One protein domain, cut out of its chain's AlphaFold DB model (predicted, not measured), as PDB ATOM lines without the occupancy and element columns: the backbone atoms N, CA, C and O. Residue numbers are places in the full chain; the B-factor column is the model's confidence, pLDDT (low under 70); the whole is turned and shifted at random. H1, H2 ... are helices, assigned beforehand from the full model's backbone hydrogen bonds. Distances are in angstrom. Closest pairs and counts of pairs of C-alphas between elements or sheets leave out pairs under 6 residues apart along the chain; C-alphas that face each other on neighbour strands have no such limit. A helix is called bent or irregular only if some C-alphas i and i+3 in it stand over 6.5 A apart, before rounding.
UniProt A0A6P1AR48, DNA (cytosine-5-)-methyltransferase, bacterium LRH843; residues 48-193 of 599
ATOM      1  N   MET A  48     165.712 224.230 209.136       86.06
ATOM      2  CA  MET A  48     166.913 223.564 208.612       86.06
ATOM      3  C   MET A  48     167.230 222.263 209.352       86.06
ATOM      4  O   MET A  48     167.540 221.253 208.731       86.06
ATOM      5  N   ASN A  49     167.172 222.293 210.683       88.25
ATOM      6  CA  ASN A  49     167.428 221.117 211.500       88.25
ATOM      7  C   ASN A  49     166.290 220.101 211.411       88.25
ATOM      8  O   ASN A  49     166.557 218.914 211.528       88.25
ATOM      9  N   ILE A  50     165.046 220.541 211.217       90.31
ATOM     10  CA  ILE A  50     163.918 219.637 210.970       90.31
ATOM     11  C   ILE A  50     164.102 218.928 209.625       90.31
ATOM     12  O   ILE A  50     164.067 217.703 209.598       90.31
ATOM     13  N   ASP A  51     164.379 219.673 208.554       91.25
ATOM     14  CA  ASP A  51     164.583 219.131 207.206       91.25
ATOM     15  C   ASP A  51     165.748 218.114 207.198       91.25
ATOM     16  O   ASP A  51     165.576 216.991 206.733       91.25
ATOM     17  N   GLU A  52     166.881 218.418 207.850       92.56
ATOM     18  CA  GLU A  52     168.009 217.474 208.001       92.56
ATOM     19  C   GLU A  52     167.593 216.152 208.680       92.56
ATOM     20  O   GLU A  52     168.108 215.074 208.369       92.56
ATOM     21  N   LYS A  53     166.678 216.210 209.656       93.25
ATOM     22  CA  LYS A  53     166.202 215.020 210.375       93.25
ATOM     23  C   LYS A  53     165.183 214.234 209.563       93.25
ATOM     24  O   LYS A  53     165.215 213.007 209.625       93.25
ATOM     25  N   ILE A  54     164.337 214.913 208.793       91.94
ATOM     26  CA  ILE A  54     163.404 214.283 207.852       91.94
ATOM     27  C   ILE A  54     164.182 213.519 206.779       91.94
ATOM     28  O   ILE A  54     163.917 212.336 206.587       91.94
ATOM     29  N   GLU A  55     165.204 214.130 206.175       92.44
ATOM     30  CA  GLU A  55     166.073 213.465 205.192       92.44
ATOM     31  C   GLU A  55     166.743 212.213 205.785       92.44
ATOM     32  O   GLU A  55     166.770 211.144 205.176       92.44
ATOM     33  N   LYS A  56     167.248 212.308 207.023       91.38
ATOM     34  CA  LYS A  56     167.823 211.154 207.735       91.38
ATOM     35  C   LYS A  56     166.805 210.036 207.964       91.38
ATOM     36  O   LYS A  56     167.170 208.866 207.839       91.38
ATOM     37  N   LEU A  57     165.565 210.373 208.318       89.06
ATOM     38  CA  LEU A  57     164.487 209.394 208.459       89.06
ATOM     39  C   LEU A  57     164.175 208.729 207.119       89.06
ATOM     40  O   LEU A  57     164.128 207.506 207.062       89.06
ATOM     41  N   GLU A  58     164.045 209.501 206.043       88.50
ATOM     42  CA  GLU A  58     163.761 208.990 204.697       88.50
ATOM     43  C   GLU A  58     164.823 207.981 204.223       88.50
ATOM     44  O   GLU A  58     164.502 206.889 203.744       88.50
ATOM     45  N   VAL A  59     166.106 208.294 204.432       88.44
ATOM     46  CA  VAL A  59     167.223 207.388 204.104       88.44
ATOM     47  C   VAL A  59     167.167 206.096 204.928       88.44
ATOM     48  O   VAL A  59     167.415 205.001 204.409       88.44
ATOM     49  N   ARG A  60     166.827 206.184 206.220       86.69
ATOM     50  CA  ARG A  60     166.662 204.990 207.066       86.69
ATOM     51  C   ARG A  60     165.468 204.157 206.602       86.69
ATOM     52  O   ARG A  60     165.618 202.959 206.407       86.69
ATOM     53  N   LEU A  61     164.327 204.773 206.314       81.31
ATOM     54  CA  LEU A  61     163.129 204.066 205.850       81.31
ATOM     55  C   LEU A  61     163.364 203.316 204.535       81.31
ATOM     56  O   LEU A  61     163.040 202.135 204.419       81.31
ATOM     57  N   THR A  62     163.999 203.967 203.562       78.75
ATOM     58  CA  THR A  62     164.272 203.371 202.245       78.75
ATOM     59  C   THR A  62     165.251 202.197 202.312       78.75
ATOM     60  O   THR A  62     165.018 201.166 201.676       78.75
ATOM     61  N   SER A  63     166.305 202.299 203.128       75.19
ATOM     62  CA  SER A  63     167.292 201.219 203.321       75.19
ATOM     63  C   SER A  63     166.738 199.987 204.049       75.19
ATOM     64  O   SER A  63     167.346 198.918 203.991       75.19
ATOM     65  N   HIS A  64     165.582 200.118 204.699       67.19
ATOM     66  CA  HIS A  64     164.955 199.079 205.519       67.19
ATOM     67  C   HIS A  64     163.742 198.415 204.843       67.19
ATOM     68  O   HIS A  64     163.139 197.504 205.403       67.19
ATOM     69  N   SER A  65     163.427 198.797 203.599       54.66
ATOM     70  CA  SER A  65     162.339 198.231 202.778       54.66
ATOM     71  C   SER A  65     162.431 196.716 202.500       54.66
ATOM     72  O   SER A  65     161.491 196.133 201.970       54.66
ATOM     73  N   ALA A  66     163.542 196.067 202.867       48.25
ATOM     74  CA  ALA A  66     163.795 194.633 202.690       48.25
ATOM     75  C   ALA A  66     163.646 193.799 203.980       48.25
ATOM     76  O   ALA A  66     164.037 192.631 204.008       48.25
ATOM     77  N   TRP A  67     163.172 194.390 205.079       53.31
ATOM     78  CA  TRP A  67     163.106 193.698 206.364       53.31
ATOM     79  C   TRP A  67     161.836 192.846 206.439       53.31
ATOM     80  O   TRP A  67     160.743 193.362 206.643       53.31
ATOM     81  N   ASN A  68     162.001 191.529 206.267       42.34
ATOM     82  CA  ASN A  68     160.970 190.508 206.486       42.34
ATOM     83  C   ASN A  68     160.661 190.362 207.986       42.34
ATOM     84  O   ASN A  68     160.991 189.348 208.600       42.34
ATOM     85  N   TYR A  69     160.061 191.381 208.586       43.22
ATOM     86  CA  TYR A  69     159.301 191.217 209.817       43.22
ATOM     87  C   TYR A  69     157.830 191.310 209.419       43.22
ATOM     88  O   TYR A  69     157.371 192.370 208.994       43.22
ATOM     89  N   GLU A  70     157.117 190.183 209.484       40.34
ATOM     90  CA  GLU A  70     155.658 190.087 209.312       40.34
ATOM     91  C   GLU A  70     154.942 190.741 210.502       40.34
ATOM     92  O   GLU A  70     154.189 190.104 211.228       40.34
ATOM     93  N   ASP A  71     155.226 192.013 210.753       44.59
ATOM     94  CA  ASP A  71     154.644 192.753 211.856       44.59
ATOM     95  C   ASP A  71     153.832 193.914 211.275       44.59
ATOM     96  O   ASP A  71     154.366 194.800 210.595       44.59
ATOM     97  N   GLU A  72     152.522 193.912 211.535       42.09
ATOM     98  CA  GLU A  72     151.568 194.958 211.133       42.09
ATOM     99  C   GLU A  72     152.009 196.369 211.604       42.09
ATOM    100  O   GLU A  72     151.520 197.384 211.109       42.09
ATOM    101  N   ASN A  73     153.019 196.453 212.479       48.62
ATOM    102  CA  ASN A  73     153.744 197.656 212.894       48.62
ATOM    103  C   ASN A  73     154.429 198.456 211.761       48.62
ATOM    104  O   ASN A  73     154.631 199.670 211.912       48.62
ATOM    105  N   VAL A  74     154.787 197.832 210.630       47.72
ATOM    106  CA  VAL A  74     155.413 198.530 209.481       47.72
ATOM    107  C   VAL A  74     154.415 199.449 208.759       47.72
ATOM    108  O   VAL A  74     154.817 200.473 208.191       47.72
ATOM    109  N   LEU A  75     153.110 199.153 208.849       44.41
ATOM    110  CA  LEU A  75     152.054 199.967 208.236       44.41
ATOM    111  C   LEU A  75     151.993 201.387 208.834       44.41
ATOM    112  O   LEU A  75     151.698 202.344 208.127       44.41
ATOM    113  N   ASN A  76     152.353 201.548 210.109       65.12
ATOM    114  CA  ASN A  76     152.184 202.805 210.845       65.12
ATOM    115  C   ASN A  76     153.367 203.789 210.672       65.12
ATOM    116  O   ASN A  76     153.218 205.008 210.753       65.12
ATOM    117  N   ILE A  77     154.577 203.296 210.386       71.00
ATOM    118  CA  ILE A  77     155.760 204.164 210.234       71.00
ATOM    119  C   ILE A  77     155.626 205.097 209.019       71.00
ATOM    120  O   ILE A  77     155.966 206.276 209.119       71.00
ATOM    121  N   HIS A  78     155.090 204.588 207.906       75.12
ATOM    122  CA  HIS A  78     154.869 205.371 206.690       75.12
ATOM    123  C   HIS A  78     153.803 206.456 206.900       75.12
ATOM    124  O   HIS A  78     154.042 207.607 206.555       75.12
ATOM    125  N   GLU A  79     152.677 206.140 207.552       77.25
ATOM    126  CA  GLU A  79     151.633 207.131 207.866       77.25
ATOM    127  C   GLU A  79     152.155 208.277 208.744       77.25
ATOM    128  O   GLU A  79     151.843 209.448 208.519       77.25
ATOM    129  N   HIS A  80     152.979 207.962 209.745       81.44
ATOM    130  CA  HIS A  80     153.615 208.982 210.575       81.44
ATOM    131  C   HIS A  80     154.643 209.816 209.810       81.44
ATOM    132  O   HIS A  80     154.777 211.005 210.095       81.44
ATOM    133  N   PHE A  81     155.371 209.215 208.867       85.12
ATOM    134  CA  PHE A  81     156.305 209.952 208.023       85.12
ATOM    135  C   PHE A  81     155.561 210.939 207.108       85.12
ATOM    136  O   PHE A  81     155.914 212.115 207.080       85.12
ATOM    137  N   GLU A  82     154.456 210.520 206.487       85.88
ATOM    138  CA  GLU A  82     153.568 211.415 205.725       85.88
ATOM    139  C   GLU A  82     152.991 212.543 206.601       85.88
ATOM    140  O   GLU A  82     152.932 213.703 206.186       85.88
ATOM    141  N   HIS A  83     152.629 212.245 207.857       87.62
ATOM    142  CA  HIS A  83     152.198 213.270 208.818       87.62
ATOM    143  C   HIS A  83     153.298 214.303 209.093       87.62
ATOM    144  O   HIS A  83     153.015 215.499 209.137       87.62
ATOM    145  N   ILE A  84     154.560 213.879 209.233       88.94
ATOM    146  CA  ILE A  84     155.696 214.803 209.392       88.94
ATOM    147  C   ILE A  84     155.817 215.729 208.179       88.94
ATOM    148  O   ILE A  84     156.004 216.932 208.370       88.94
ATOM    149  N   LEU A  85     155.691 215.202 206.956       91.25
ATOM    150  CA  LEU A  85     155.752 216.008 205.733       91.25
ATOM    151  C   LEU A  85     154.634 217.061 205.709       91.25
ATOM    152  O   LEU A  85     154.907 218.241 205.481       91.25
ATOM    153  N   SER A  86     153.406 216.673 206.066       91.62
ATOM    154  CA  SER A  86     152.279 217.606 206.187       91.62
ATOM    155  C   SER A  86     152.512 218.687 207.251       91.62
ATOM    156  O   SER A  86     152.294 219.872 206.984       91.62
ATOM    157  N   LEU A  87     152.991 218.317 208.446       90.88
ATOM    158  CA  LEU A  87     153.315 219.290 209.495       90.88
ATOM    159  C   LEU A  87     154.431 220.238 209.045       90.88
ATOM    160  O   LEU A  87     154.390 221.429 209.357       90.88
ATOM    161  N   ARG A  88     155.425 219.738 208.306       94.12
ATOM    162  CA  ARG A  88     156.545 220.538 207.797       94.12
ATOM    163  C   ARG A  88     156.070 221.615 206.823       94.12
ATOM    164  O   ARG A  88     156.528 222.755 206.922       94.12
ATOM    165  N   GLU A  89     155.146 221.296 205.918       93.81
ATOM    166  CA  GLU A  89     154.513 222.286 205.031       93.81
ATOM    167  C   GLU A  89     153.773 223.372 205.829       93.81
ATOM    168  O   GLU A  89     153.911 224.568 205.550       93.81
ATOM    169  N   GLU A  90     153.046 222.984 206.882       94.12
ATOM    170  CA  GLU A  90     152.359 223.941 207.753       94.12
ATOM    171  C   GLU A  90     153.347 224.840 208.518       94.12
ATOM    172  O   GLU A  90     153.132 226.055 208.616       94.12
ATOM    173  N   VAL A  91     154.456 224.280 209.019       93.88
ATOM    174  CA  VAL A  91     155.542 225.042 209.661       93.88
ATOM    175  C   VAL A  91     156.108 226.077 208.696       93.88
ATOM    176  O   VAL A  91     156.281 227.229 209.096       93.88
ATOM    177  N   GLU A  92     156.381 225.715 207.444       94.62
ATOM    178  CA  GLU A  92     156.888 226.658 206.443       94.62
ATOM    179  C   GLU A  92     155.896 227.797 206.173       94.62
ATOM    180  O   GLU A  92     156.278 228.970 206.255       94.62
ATOM    181  N   SER A  93     154.618 227.474 205.949       95.38
ATOM    182  CA  SER A  93     153.568 228.477 205.734       95.38
ATOM    183  C   SER A  93     153.437 229.439 206.919       95.38
ATOM    184  O   SER A  93     153.336 230.653 206.728       95.38
ATOM    185  N   LEU A  94     153.428 228.928 208.153       95.50
ATOM    186  CA  LEU A  94     153.341 229.761 209.358       95.50
ATOM    187  C   LEU A  94     154.605 230.599 209.556       95.50
ATOM    188  O   LEU A  94     154.519 231.759 209.957       95.50
ATOM    189  N   SER A  95     155.775 230.036 209.257       95.12
ATOM    190  CA  SER A  95     157.053 230.743 209.369       95.12
ATOM    191  C   SER A  95     157.122 231.916 208.397       95.12
ATOM    192  O   SER A  95     157.618 232.979 208.763       95.12
ATOM    193  N   LEU A  96     156.572 231.759 207.188       95.94
ATOM    194  CA  LEU A  96     156.444 232.848 206.222       95.94
ATOM    195  C   LEU A  96     155.533 233.967 206.750       95.94
ATOM    196  O   LEU A  96     155.944 235.127 206.752       95.94
ATOM    197  N   GLN A  97     154.347 233.620 207.266       95.88
ATOM    198  CA  GLN A  97     153.413 234.588 207.863       95.88
ATOM    199  C   GLN A  97     154.042 235.346 209.038       95.88
ATOM    200  O   GLN A  97     153.888 236.558 209.163       95.88
ATOM    201  N   ILE A  98     154.780 234.649 209.904       95.44
ATOM    202  CA  ILE A  98     155.465 235.270 211.044       95.44
ATOM    203  C   ILE A  98     156.602 236.175 210.570       95.44
ATOM    204  O   ILE A  98     156.789 237.247 211.142       95.44
ATOM    205  N   GLY A  99     157.332 235.786 209.525       94.25
ATOM    206  CA  GLY A  99     158.330 236.646 208.894       94.25
ATOM    207  C   GLY A  99     157.721 237.955 208.382       94.25
ATOM    208  O   GLY A  99     158.291 239.016 208.607       94.25
ATOM    209  N   GLU A 100     156.536 237.904 207.771       94.38
ATOM    210  CA  GLU A 100     155.798 239.102 207.339       94.38
ATOM    211  C   GLU A 100     155.332 239.968 208.512       94.38
ATOM    212  O   GLU A 100     155.477 241.188 208.462       94.38
ATOM    213  N   LEU A 101     154.836 239.352 209.589       93.88
ATOM    214  CA  LEU A 101     154.493 240.070 210.819       93.88
ATOM    215  C   LEU A 101     155.714 240.740 211.453       93.88
ATOM    216  O   LEU A 101     155.588 241.840 211.982       93.88
ATOM    217  N   LEU A 102     156.881 240.090 211.409       93.38
ATOM    218  CA  LEU A 102     158.096 240.627 212.009       93.38
ATOM    219  C   LEU A 102     158.617 241.847 211.248       93.38
ATOM    220  O   LEU A 102     159.047 242.792 211.889       93.38
ATOM    221  N   ILE A 103     158.510 241.872 209.916       92.38
ATOM    222  CA  ILE A 103     158.874 243.049 209.101       92.38
ATOM    223  C   ILE A 103     158.069 244.294 209.514       92.38
ATOM    224  O   ILE A 103     158.565 245.412 209.411       92.38
ATOM    225  N   LEU A 104     156.828 244.112 209.976       90.94
ATOM    226  CA  LEU A 104     155.968 245.200 210.453       90.94
ATOM    227  C   LEU A 104     156.275 245.628 211.900       90.94
ATOM    228  O   LEU A 104     155.678 246.590 212.387       90.94
ATOM    229  N   GLU A 105     157.153 244.912 212.607       89.50
ATOM    230  CA  GLU A 105     157.557 245.220 213.979       89.50
ATOM    231  C   GLU A 105     158.769 246.168 213.962       89.50
ATOM    232  O   GLU A 105     159.842 245.840 213.454       89.50
ATOM    233  N   ASN A 106     158.575 247.373 214.499       84.94
ATOM    234  CA  ASN A 106     159.505 248.490 214.315       84.94
ATOM    235  C   ASN A 106     160.731 248.472 215.242       84.94
ATOM    236  O   ASN A 106     161.640 249.267 215.026       84.94
ATOM    237  N   GLU A 107     160.776 247.605 216.252       88.06
ATOM    238  CA  GLU A 107     161.861 247.561 217.241       88.06
ATOM    239  C   GLU A 107     162.731 246.305 217.080       88.06
ATOM    240  O   GLU A 107     163.959 246.373 217.048       88.06
ATOM    241  N   LEU A 108     162.106 245.139 216.931       90.00
ATOM    242  CA  LEU A 108     162.734 243.827 216.833       90.00
ATOM    243  C   LEU A 108     163.411 243.621 215.481       90.00
ATOM    244  O   LEU A 108     164.550 243.157 215.447       90.00
ATOM    245  N   PHE A 109     162.744 243.954 214.372       90.75
ATOM    246  CA  PHE A 109     163.296 243.701 213.041       90.75
ATOM    247  C   PHE A 109     164.561 244.534 212.765       90.75
ATOM    248  O   PHE A 109     165.593 243.933 212.459       90.75
ATOM    249  N   PRO A 110     164.578 245.866 212.989       89.38
ATOM    250  CA  PRO A 110     165.810 246.645 212.846       89.38
ATOM    251  C   PRO A 110     166.903 246.209 213.828       89.38
ATOM    252  O   PRO A 110     168.090 246.237 213.497       89.38
ATOM    253  N   ASN A 111     166.525 245.770 215.035       89.94
ATOM    254  CA  ASN A 111     167.493 245.267 216.002       89.94
ATOM    255  C   ASN A 111     168.222 244.008 215.514       89.94
ATOM    256  O   ASN A 111     169.422 243.860 215.752       89.94
ATOM    257  N   MET A 112     167.527 243.118 214.809       91.44
ATOM    258  CA  MET A 112     168.148 241.932 214.228       91.44
ATOM    259  C   MET A 112     169.197 242.291 213.162       91.44
ATOM    260  O   MET A 112     170.262 241.676 213.144       91.44
ATOM    261  N   ASP A 113     168.952 243.301 212.322       88.12
ATOM    262  CA  ASP A 113     169.928 243.766 211.319       88.12
ATOM    263  C   ASP A 113     171.192 244.339 211.976       88.12
ATOM    264  O   ASP A 113     172.326 244.043 211.569       88.12
ATOM    265  N   LEU A 114     171.007 245.131 213.038       88.94
ATOM    266  CA  LEU A 114     172.110 245.666 213.839       88.94
ATOM    267  C   LEU A 114     172.927 244.541 214.467       88.94
ATOM    268  O   LEU A 114     174.157 244.565 214.407       88.94
ATOM    269  N   PHE A 115     172.255 243.523 215.001       91.19
ATOM    270  CA  PHE A 115     172.908 242.353 215.570       91.19
ATOM    271  C   PHE A 115     173.764 241.608 214.536       91.19
ATOM    272  O   PHE A 115     174.931 241.312 214.802       91.19
ATOM    273  N   LEU A 116     173.219 241.323 213.347       90.12
ATOM    274  CA  LEU A 116     173.945 240.615 212.282       90.12
ATOM    275  C   LEU A 116     175.154 241.410 211.765       90.12
ATOM    276  O   LEU A 116     176.176 240.821 211.395       90.12
ATOM    277  N   SER A 117     175.066 242.740 211.792       88.38
ATOM    278  CA  SER A 117     176.179 243.638 211.470       88.38
ATOM    279  C   SER A 117     177.235 243.658 212.577       88.38
ATOM    280  O   SER A 117     178.431 243.558 212.298       88.38
ATOM    281  N   TRP A 118     176.810 243.728 213.839       89.94
ATOM    282  CA  TRP A 118     177.698 243.736 215.000       89.94
ATOM    283  C   TRP A 118     178.474 242.425 215.139       89.94
ATOM    284  O   TRP A 118     179.693 242.438 215.336       89.94
ATOM    285  N   ILE A 119     177.801 241.281 214.978       88.88
ATOM    286  CA  ILE A 119     178.442 239.973 215.126       88.88
ATOM    287  C   ILE A 119     179.482 239.735 214.029       88.88
ATOM    288  O   ILE A 119     180.492 239.091 214.282       88.88
ATOM    289  N   LYS A 120     179.323 240.320 212.833       87.25
ATOM    290  CA  LYS A 120     180.340 240.294 211.764       87.25
ATOM    291  C   LYS A 120     181.685 240.874 212.211       87.25
ATOM    292  O   LYS A 120     182.722 240.342 211.836       87.25
ATOM    293  N   VAL A 121     181.662 241.957 212.988       87.38
ATOM    294  CA  VAL A 121     182.874 242.616 213.509       87.38
ATOM    295  C   VAL A 121     183.465 241.836 214.689       87.38
ATOM    296  O   VAL A 121     184.668 241.886 214.921       87.38
ATOM    297  N   ASN A 122     182.631 241.074 215.399       85.19
ATOM    298  CA  ASN A 122     182.983 240.322 216.600       85.19
ATOM    299  C   ASN A 122     182.919 238.802 216.349       85.19
ATOM    300  O   ASN A 122     182.251 238.062 217.068       85.19
ATOM    301  N   ASP A 123     183.616 238.325 215.316       78.62
ATOM    302  CA  ASP A 123     183.541 236.940 214.817       78.62
ATOM    303  C   ASP A 123     184.049 235.856 215.789       78.62
ATOM    304  O   ASP A 123     183.733 234.673 215.639       78.62
ATOM    305  N   THR A 124     184.795 236.260 216.816       81.81
ATOM    306  CA  THR A 124     185.260 235.392 217.906       81.81
ATOM    307  C   THR A 124     184.160 235.049 218.916       81.81
ATOM    308  O   THR A 124     184.317 234.108 219.703       81.81
ATOM    309  N   VAL A 125     183.031 235.764 218.895       84.19
ATOM    310  CA  VAL A 125     181.906 235.543 219.807       84.19
ATOM    311  C   VAL A 125     181.167 234.256 219.438       84.19
ATOM    312  O   VAL A 125     180.782 234.008 218.295       84.19
ATOM    313  N   LYS A 126     180.931 233.411 220.443       86.44
ATOM    314  CA  LYS A 126     180.251 232.128 220.254       86.44
ATOM    315  C   LYS A 126     178.739 232.328 220.107       86.44
ATOM    316  O   LYS A 126     178.056 232.631 221.081       86.44
ATOM    317  N   VAL A 127     178.217 232.061 218.912       87.50
ATOM    318  CA  VAL A 127     176.785 232.161 218.563       87.50
ATOM    319  C   VAL A 127     176.216 230.836 218.046       87.50
ATOM    320  O   VAL A 127     176.956 229.863 217.873       87.50
ATOM    321  N   SER A 128     174.894 230.769 217.841       87.00
ATOM    322  CA  SER A 128     174.242 229.573 217.287       87.00
ATOM    323  C   SER A 128     174.674 229.314 215.832       87.00
ATOM    324  O   SER A 128     175.074 230.253 215.133       87.00
ATOM    325  N   PRO A 129     174.588 228.060 215.340       87.19
ATOM    326  CA  PRO A 129     174.892 227.738 213.944       87.19
ATOM    327  C   PRO A 129     174.068 228.565 212.950       87.19
ATOM    328  O   PRO A 129     174.590 228.987 211.918       87.19
ATOM    329  N   LEU A 130     172.805 228.844 213.291       87.19
ATOM    330  CA  LEU A 130     171.906 229.655 212.478       87.19
ATOM    331  C   LEU A 130     172.394 231.106 212.368       87.19
ATOM    332  O   LEU A 130     172.525 231.616 211.259       87.19
ATOM    333  N   ILE A 131     172.739 231.748 213.491       89.69
ATOM    334  CA  ILE A 131     173.309 233.106 213.484       89.69
ATOM    335  C   ILE A 131     174.604 233.129 212.670       89.69
ATOM    336  O   ILE A 131     174.779 233.992 211.815       89.69
ATOM    337  N   LYS A 132     175.498 232.159 212.892       88.50
ATOM    338  CA  LYS A 132     176.782 232.083 212.182       88.50
ATOM    339  C   LYS A 132     176.602 231.970 210.663       88.50
ATOM    340  O   LYS A 132     177.385 232.544 209.914       88.50
ATOM    341  N   LYS A 133     175.562 231.267 210.200       87.12
ATOM    342  CA  LYS A 133     175.232 231.133 208.770       87.12
ATOM    343  C   LYS A 133     174.827 232.462 208.119       87.12
ATOM    344  O   LYS A 133     175.069 232.647 206.926       87.12
ATOM    345  N   PHE A 134     174.198 233.358 208.876       89.31
ATOM    346  CA  PHE A 134     173.677 234.636 208.380       89.31
ATOM    347  C   PHE A 134     174.475 235.856 208.872       89.31
ATOM    348  O   PHE A 134     174.106 236.991 208.592       89.31
ATOM    349  N   GLN A 135     175.595 235.640 209.566       85.31
ATOM    350  CA  GLN A 135     176.488 236.695 210.041       85.31
ATOM    351  C   GLN A 135     176.951 237.593 208.888       85.31
ATOM    352  O   GLN A 135     177.491 237.124 207.886       85.31
ATOM    353  N   GLY A 136     176.769 238.903 209.055       78.44
ATOM    354  CA  GLY A 136     177.195 239.903 208.084       78.44
ATOM    355  C   GLY A 136     176.363 239.995 206.807       78.44
ATOM    356  O   GLY A 136     176.790 240.728 205.910       78.44
ATOM    357  N   LYS A 137     175.233 239.283 206.741       86.06
ATOM    358  CA  LYS A 137     174.179 239.480 205.744       86.06
ATOM    359  C   LYS A 137     173.166 240.512 206.223       86.06
ATOM    360  O   LYS A 137     172.979 240.665 207.431       86.06
ATOM    361  N   GLN A 138     172.512 241.182 205.284       86.25
ATOM    362  CA  GLN A 138     171.309 241.962 205.574       86.25
ATOM    363  C   GLN A 138     170.096 241.026 205.678       86.25
ATOM    364  O   GLN A 138     170.086 239.948 205.074       86.25
ATOM    365  N   LEU A 139     169.085 241.384 206.476       86.44
ATOM    366  CA  LEU A 139     167.911 240.527 206.673       86.44
ATOM    367  C   LEU A 139     167.144 240.241 205.384       86.44
ATOM    368  O   LEU A 139     166.595 239.155 205.254       86.44
ATOM    369  N   ASP A 140     167.134 241.155 204.420       85.75
ATOM    370  CA  ASP A 140     166.518 240.952 203.105       85.75
ATOM    371  C   ASP A 140     167.212 239.860 202.264       85.75
ATOM    372  O   ASP A 140     166.583 239.255 201.394       85.75
ATOM    373  N   GLU A 141     168.472 239.534 202.568       86.56
ATOM    374  CA  GLU A 141     169.202 238.386 202.011       86.56
ATOM    375  C   GLU A 141     168.866 237.059 202.721       86.56
ATOM    376  O   GLU A 141     169.361 235.985 202.343       86.56
ATOM    377  N   VAL A 142     168.058 237.111 203.780       88.94
ATOM    378  CA  VAL A 142     167.618 235.960 204.566       88.94
ATOM    379  C   VAL A 142     166.174 235.619 204.198       88.94
ATOM    380  O   VAL A 142     165.311 236.479 204.071       88.94
ATOM    381  N   SER A 143     165.873 234.326 204.042       91.75
ATOM    382  CA  SER A 143     164.485 233.903 203.834       91.75
ATOM    383  C   SER A 143     163.614 234.333 205.015       91.75
ATOM    384  O   SER A 143     163.948 234.043 206.166       91.75
ATOM    385  N   LYS A 144     162.445 234.920 204.731       92.94
ATOM    386  CA  LYS A 144     161.440 235.298 205.740       92.94
ATOM    387  C   LYS A 144     161.082 234.147 206.684       92.94
ATOM    388  O   LYS A 144     160.832 234.372 207.863       92.94
ATOM    389  N   THR A 145     161.123 232.904 206.192       91.94
ATOM    390  CA  THR A 145     160.860 231.699 206.998       91.94
ATOM    391  C   THR A 145     161.885 231.486 208.118       91.94
ATOM    392  O   THR A 145     161.612 230.757 209.066       91.94
ATOM    393  N   GLN A 146     163.052 232.133 208.051       92.06
ATOM    394  CA  GLN A 146     164.123 232.027 209.047       92.06
ATOM    395  C   GLN A 146     164.103 233.145 210.093       92.06
ATOM    396  O   GLN A 146     164.763 233.026 211.128       92.06
ATOM    397  N   TYR A 147     163.340 234.216 209.862       94.25
ATOM    398  CA  TYR A 147     163.356 235.415 210.703       94.25
ATOM    399  C   TYR A 147     163.007 235.114 212.157       94.25
ATOM    400  O   TYR A 147     163.726 235.517 213.068       94.25
ATOM    401  N   TYR A 148     161.945 234.343 212.390       94.06
ATOM    402  CA  TYR A 148     161.528 234.003 213.747       94.06
ATOM    403  C   TYR A 148     162.591 233.202 214.515       94.06
ATOM    404  O   TYR A 148     162.834 233.442 215.700       94.06
ATOM    405  N   TYR A 149     163.245 232.255 213.841       93.31
ATOM    406  CA  TYR A 149     164.281 231.425 214.448       93.31
ATOM    407  C   TYR A 149     165.526 232.247 214.784       93.31
ATOM    408  O   TYR A 149     166.069 232.102 215.878       93.31
ATOM    409  N   LEU A 150     165.921 233.160 213.891       92.88
ATOM    410  CA  LEU A 150     166.991 234.121 214.148       92.88
ATOM    411  C   LEU A 150     166.654 235.038 215.322       92.88
ATOM    412  O   LEU A 150     167.464 235.151 216.236       92.88
ATOM    413  N   LEU A 151     165.455 235.625 215.351       94.25
ATOM    414  CA  LEU A 151     165.000 236.483 216.449       94.25
ATOM    415  C   LEU A 151     165.114 235.765 217.800       94.25
ATOM    416  O   LEU A 151     165.610 236.326 218.778       94.25
ATOM    417  N   ARG A 152     164.668 234.505 217.858       93.75
ATOM    418  CA  ARG A 152     164.754 233.681 219.067       93.75
ATOM    419  C   ARG A 152     166.206 233.445 219.485       93.75
ATOM    420  O   ARG A 152     166.527 233.607 220.661       93.75
ATOM    421  N   ASP A 153     167.068 233.052 218.554       92.31
ATOM    422  CA  ASP A 153     168.472 232.758 218.844       92.31
ATOM    423  C   ASP A 153     169.241 234.021 219.285       92.31
ATOM    424  O   ASP A 153     170.032 233.960 220.228       92.31
ATOM    425  N   ILE A 154     168.952 235.174 218.667       92.19
ATOM    426  CA  ILE A 154     169.487 236.495 219.040       92.19
ATOM    427  C   ILE A 154     169.054 236.860 220.463       92.19
ATOM    428  O   ILE A 154     169.873 237.225 221.307       92.19
ATOM    429  N   ARG A 155     167.773 236.675 220.784       92.50
ATOM    430  CA  ARG A 155     167.255 236.909 222.135       92.50
ATOM    431  C   ARG A 155     167.927 236.013 223.183       92.50
ATOM    432  O   ARG A 155     168.216 236.466 224.291       92.50
ATOM    433  N   GLU A 156     168.186 234.745 222.864       91.19
ATOM    434  CA  GLU A 156     168.909 233.834 223.764       91.19
ATOM    435  C   GLU A 156     170.382 234.224 223.956       91.19
ATOM    436  O   GLU A 156     170.943 233.957 225.022       91.19
ATOM    437  N   PHE A 157     171.003 234.871 222.966       91.38
ATOM    438  CA  PHE A 157     172.310 235.499 223.133       91.38
ATOM    439  C   PHE A 157     172.234 236.659 224.134       91.38
ATOM    440  O   PHE A 157     172.945 236.627 225.138       91.38
ATOM    441  N   TYR A 158     171.313 237.611 223.941       90.88
ATOM    442  CA  TYR A 158     171.175 238.766 224.839       90.88
ATOM    443  C   TYR A 158     170.946 238.369 226.298       90.88
ATOM    444  O   TYR A 158     171.517 238.965 227.203       90.88
ATOM    445  N   LYS A 159     170.169 237.311 226.544       90.12
ATOM    446  CA  LYS A 159     169.938 236.791 227.901       90.12
ATOM    447  C   LYS A 159     171.174 236.242 228.603       90.12
ATOM    448  O   LYS A 159     171.191 236.173 229.833       90.12
ATOM    449  N   LYS A 160     172.139 235.733 227.840       89.19
ATOM    450  CA  LYS A 160     173.371 235.147 228.381       89.19
ATOM    451  C   LYS A 160     174.454 236.193 228.570       89.19
ATOM    452  O   LYS A 160     175.328 235.979 229.411       89.19
ATOM    453  N   GLU A 161     174.389 237.277 227.807       88.06
ATOM    454  CA  GLU A 161     175.319 238.383 227.928       88.06
ATOM    455  C   GLU A 161     175.082 239.134 229.242       88.06
ATOM    456  O   GLU A 161     173.955 239.481 229.596       88.06
ATOM    457  N   LYS A 162     176.157 239.325 230.004       82.06
ATOM    458  CA  LYS A 162     176.130 240.030 231.293       82.06
ATOM    459  C   LYS A 162     176.707 241.433 231.183       82.06
ATOM    460  O   LYS A 162     176.528 242.224 232.109       82.06
ATOM    461  N   ASP A 163     177.410 241.716 230.095       83.88
ATOM    462  CA  ASP A 163     178.008 243.012 229.844       83.88
ATOM    463  C   ASP A 163     176.958 243.997 229.310       83.88
ATOM    464  O   ASP A 163     176.421 243.872 228.207       83.88
ATOM    465  N   VAL A 164     176.649 244.990 230.143       79.12
ATOM    466  CA  VAL A 164     175.663 246.031 229.845       79.12
ATOM    467  C   VAL A 164     176.163 246.958 228.735       79.12
ATOM    468  O   VAL A 164     175.348 247.423 227.939       79.12
ATOM    469  N   GLU A 165     177.474 247.199 228.640       78.25
ATOM    470  CA  GLU A 165     178.056 248.039 227.589       78.25
ATOM    471  C   GLU A 165     177.930 247.342 226.235       78.25
ATOM    472  O   GLU A 165     177.451 247.944 225.272       78.25
ATOM    473  N   VAL A 166     178.235 246.041 226.185       81.31
ATOM    474  CA  VAL A 166     178.040 245.213 224.985       81.31
ATOM    475  C   VAL A 166     176.575 245.218 224.563       81.31
ATOM    476  O   VAL A 166     176.282 245.548 223.416       81.31
ATOM    477  N   LEU A 167     175.642 244.939 225.478       82.56
ATOM    478  CA  LEU A 167     174.209 244.965 225.165       82.56
ATOM    479  C   LEU A 167     173.760 246.334 224.646       82.56
ATOM    480  O   LEU A 167     173.044 246.387 223.652       82.56
ATOM    481  N   SER A 168     174.217 247.428 225.259       78.25
ATOM    482  CA  SER A 168     173.901 248.793 224.815       78.25
ATOM    483  C   SER A 168     174.524 249.168 223.466       78.25
ATOM    484  O   SER A 168     174.000 250.030 222.770       78.25
ATOM    485  N   SER A 169     175.627 248.517 223.078       79.56
ATOM    486  CA  SER A 169     176.277 248.730 221.778       79.56
ATOM    487  C   SER A 169     175.563 248.024 220.621       79.56
ATOM    488  O   SER A 169     175.785 248.370 219.463       79.56
ATOM    489  N   ILE A 170     174.720 247.032 220.933       83.94
ATOM    490  CA  ILE A 170     173.998 246.207 219.956       83.94
ATOM    491  C   ILE A 170     172.514 246.577 219.909       83.94
ATOM    492  O   ILE A 170     171.907 246.667 218.841       83.94
ATOM    493  N   LEU A 171     171.911 246.755 221.084       83.19
ATOM    494  CA  LEU A 171     170.523 247.148 221.243       83.19
ATOM    495  C   LEU A 171     170.425 248.672 221.178       83.19
ATOM    496  O   LEU A 171     170.946 249.371 222.039       83.19
ATOM    497  N   ASN A 172     169.657 249.189 220.219       76.69
ATOM    498  CA  ASN A 172     169.308 250.614 220.163       76.69
ATOM    499  C   ASN A 172     168.296 251.043 221.245       76.69
ATOM    500  O   ASN A 172     167.837 252.184 221.242       76.69
ATOM    501  N   LEU A 173     167.936 250.142 222.161       83.44
ATOM    502  CA  LEU A 173     166.981 250.363 223.240       83.44
ATOM    503  C   LEU A 173     167.362 249.545 224.489       83.44
ATOM    504  O   LEU A 173     168.095 248.558 224.382       83.44
ATOM    505  N   PRO A 174     166.881 249.908 225.691       87.00
ATOM    506  CA  PRO A 174     167.153 249.143 226.905       87.00
ATOM    507  C   PRO A 174     166.688 247.683 226.792       87.00
ATOM    508  O   PRO A 174     165.581 247.407 226.337       87.00
ATOM    509  N   PHE A 175     167.477 246.728 227.300       87.81
ATOM    510  CA  PHE A 175     167.137 245.296 227.224       87.81
ATOM    511  C   PHE A 175     165.757 244.950 227.819       87.81
ATOM    512  O   PHE A 175     165.052 244.081 227.311       87.81
ATOM    513  N   ASN A 176     165.331 245.663 228.868       88.12
ATOM    514  CA  ASN A 176     163.997 245.486 229.446       88.12
ATOM    515  C   ASN A 176     162.879 245.875 228.469       88.12
ATOM    516  O   ASN A 176     161.844 245.214 228.449       88.12
ATOM    517  N   GLU A 177     163.079 246.923 227.670       89.69
ATOM    518  CA  GLU A 177     162.129 247.331 226.633       89.69
ATOM    519  C   GLU A 177     162.124 246.301 225.497       89.69
ATOM    520  O   GLU A 177     161.056 245.836 225.100       89.69
ATOM    521  N   TYR A 178     163.298 245.809 225.086       90.81
ATOM    522  CA  TYR A 178     163.417 244.743 224.084       90.81
ATOM    523  C   TYR A 178     162.641 243.486 224.498       90.81
ATOM    524  O   TYR A 178     161.888 242.924 223.704       90.81
ATOM    525  N   GLU A 179     162.759 243.061 225.760       91.62
ATOM    526  CA  GLU A 179     162.011 241.904 226.265       91.62
ATOM    527  C   GLU A 179     160.490 242.141 226.277       91.62
ATOM    528  O   GLU A 179     159.742 241.180 226.096       91.62
ATOM    529  N   VAL A 180     160.008 243.380 226.443       93.19
ATOM    530  CA  VAL A 180     158.571 243.702 226.328       93.19
ATOM    531  C   VAL A 180     158.091 243.511 224.888       93.19
ATOM    532  O   VAL A 180     157.092 242.817 224.677       93.19
ATOM    533  N   HIS A 181     158.823 244.049 223.908       92.88
ATOM    534  CA  HIS A 181     158.515 243.875 222.484       92.88
ATOM    535  C   HIS A 181     158.556 242.399 222.079       92.88
ATOM    536  O   HIS A 181     157.583 241.871 221.532       92.88
ATOM    537  N   TYR A 182     159.627 241.690 222.447       93.56
ATOM    538  CA  TYR A 182     159.772 240.263 222.174       93.56
ATOM    539  C   TYR A 182     158.626 239.453 222.787       93.56
ATOM    540  O   TYR A 182     158.040 238.598 222.120       93.56
ATOM    541  N   LYS A 183     158.270 239.724 224.051       93.75
ATOM    542  CA  LYS A 183     157.184 239.020 224.744       93.75
ATOM    543  C   LYS A 183     155.835 239.246 224.060       93.75
ATOM    544  O   LYS A 183     155.099 238.283 223.860       93.75
ATOM    545  N   SER A 184     155.536 240.487 223.682       93.75
ATOM    546  CA  SER A 184     154.325 240.830 222.930       93.75
ATOM    547  C   SER A 184     154.260 240.066 221.602       93.75
ATOM    548  O   SER A 184     153.246 239.439 221.285       93.75
ATOM    549  N   PHE A 185     155.376 240.015 220.867       94.56
ATOM    550  CA  PHE A 185     155.462 239.311 219.590       94.56
ATOM    551  C   PHE A 185     155.223 237.800 219.731       94.56
ATOM    552  O   PHE A 185     154.408 237.228 219.006       94.56
ATOM    553  N   VAL A 186     155.869 237.134 220.696       93.25
ATOM    554  CA  VAL A 186     155.687 235.681 220.900       93.25
ATOM    555  C   VAL A 186     154.321 235.309 221.479       93.25
ATOM    556  O   VAL A 186     153.919 234.145 221.412       93.25
ATOM    557  N   GLU A 187     153.588 236.271 222.045       93.50
ATOM    558  CA  GLU A 187     152.222 236.056 222.520       93.50
ATOM    559  C   GLU A 187     151.185 235.988 221.385       93.50
ATOM    560  O   GLU A 187     150.067 235.504 221.626       93.50
ATOM    561  N   ASN A 188     151.569 236.375 220.163       94.25
ATOM    562  CA  ASN A 188     150.760 236.259 218.954       94.25
ATOM    563  C   ASN A 188     150.294 234.807 218.724       94.25
ATOM    564  O   ASN A 188     151.043 233.841 218.895       94.25
ATOM    565  N   THR A 189     149.032 234.644 218.327       94.25
ATOM    566  CA  THR A 189     148.397 233.335 218.124       94.25
ATOM    567  C   THR A 189     149.089 232.498 217.049       94.25
ATOM    568  O   THR A 189     149.233 231.291 217.237       94.25
ATOM    569  N   VAL A 190     149.576 233.123 215.973       94.62
ATOM    570  CA  VAL A 190     150.311 232.456 214.886       94.62
ATOM    571  C   VAL A 190     151.650 231.920 215.401       94.62
ATOM    572  O   VAL A 190     151.986 230.764 215.156       94.62
ATOM    573  N   VAL A 191     152.370 232.704 216.212       93.62
ATOM    574  CA  VAL A 191     153.647 232.290 216.826       93.62
ATOM    575  C   VAL A 191     153.445 231.157 217.833       93.62
ATOM    576  O   VAL A 191     154.217 230.195 217.857       93.62
ATOM    577  N   LYS A 192     152.386 231.215 218.651       94.12
ATOM    578  CA  LYS A 192     152.023 230.110 219.555       94.12
ATOM    579  C   LYS A 192     151.702 228.833 218.781       94.12
ATOM    580  O   LYS A 192     152.170 227.765 219.174       94.12
ATOM    581  N   LYS A 193     150.956 228.948 217.677       94.94
ATOM    582  CA  LYS A 193     150.622 227.818 216.803       94.94
ATOM    583  C   LYS A 193     151.879 227.199 216.184       94.94
ATOM    584  O   LYS A 193     152.064 225.994 216.325       94.94
TER     585      LYS A 193
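What this domain is: This is residues 48 to 193 of the 599 residues of the protein "DNA (cytosine-5-)-methyltransferase" of bacterium LRH843 (UniProt A0A6P1AR48). Two helices running opposite ways, H1 and the first part of H2, form a long arm that reaches out from a loosely built head of crossed helices. In the head H5 takes the middle, crossing the later part of H2, with H3 and H4 packed on it; H6 packs on H3, and H8, the last helix, packs on H2. Residues 66 to 73 stick out at the arm's far end. The printed part has 146 residues with eight named helices, H1 to H8 in order, and no named strand: the class is all helix. It is loose, with a radius of gyration of the C-alphas of 19.6 A, and elongated, spanning 65 by 35 by 27 A.

How they stand to each other: Begin with H1, residues 48 to 63, and look across to H2, residues 74 to 103: they are close but not clearly touching, the closest C-alphas being Ile 54 and Ile 84 at 7.9 A, at a shallow tilt of 17 degrees, opposite ways. Go on to H5, residues 144 to 160, which touches residues 92 to 102 of H2 about perpendicular at 79 degrees; the closest C-alphas, of Ser 95 and Thr 145, are 4.6 A apart. H3, residues 108 to 121, touches H5, with the C-alphas of Met 112 and Leu 151 closest at 6.7 A. H4, residues 129 to 134, touches H5 at Ile 131 and Leu 150, whose C-alphas are closest at 6.4 A. H6, residues 164 to 170, touches H3; the closest C-alphas are Phe 115 and Ile 170, 5.9 A. H7, residues 175 to 186, only just touches H3, with 3 pairs of C-alphas within 8 A, and is near H5. H8, residues 189 to 193, touches H2; the closest C-alphas are Ile 98 and Val 191, 6.8 A. Every O i to N i+4 pair is within hydrogen-bond range in H1, H4, H6, H7 and H8, against 24 of 26 in H2, 9 of 10 in H3 and 10 of 13 in H5.

Where its parts are: Find C-alpha 48 at (166.913, 223.564, 208.612), where H1 begins its 23.0 A. H2 runs 44.7 A to C-alpha 103 at (158.874, 243.049, 209.101). H3 measures 20.4 A, H5 25.6 A and H7 16.2 A; H4, H6 and H8 are shorter. H5 is irregular: C-alphas 145 and 148 are 7.2 A apart. H8 ends at C-alpha 193, (150.622, 227.818, 216.803).

The domain as a whole: The farthest C-alphas, of Glu 70 and Glu 165, are 64.8 A apart. The printed part has no cut and no long link. Mean pLDDT of the printed part is 85.4; look for values under 70 at residues 64 to 76.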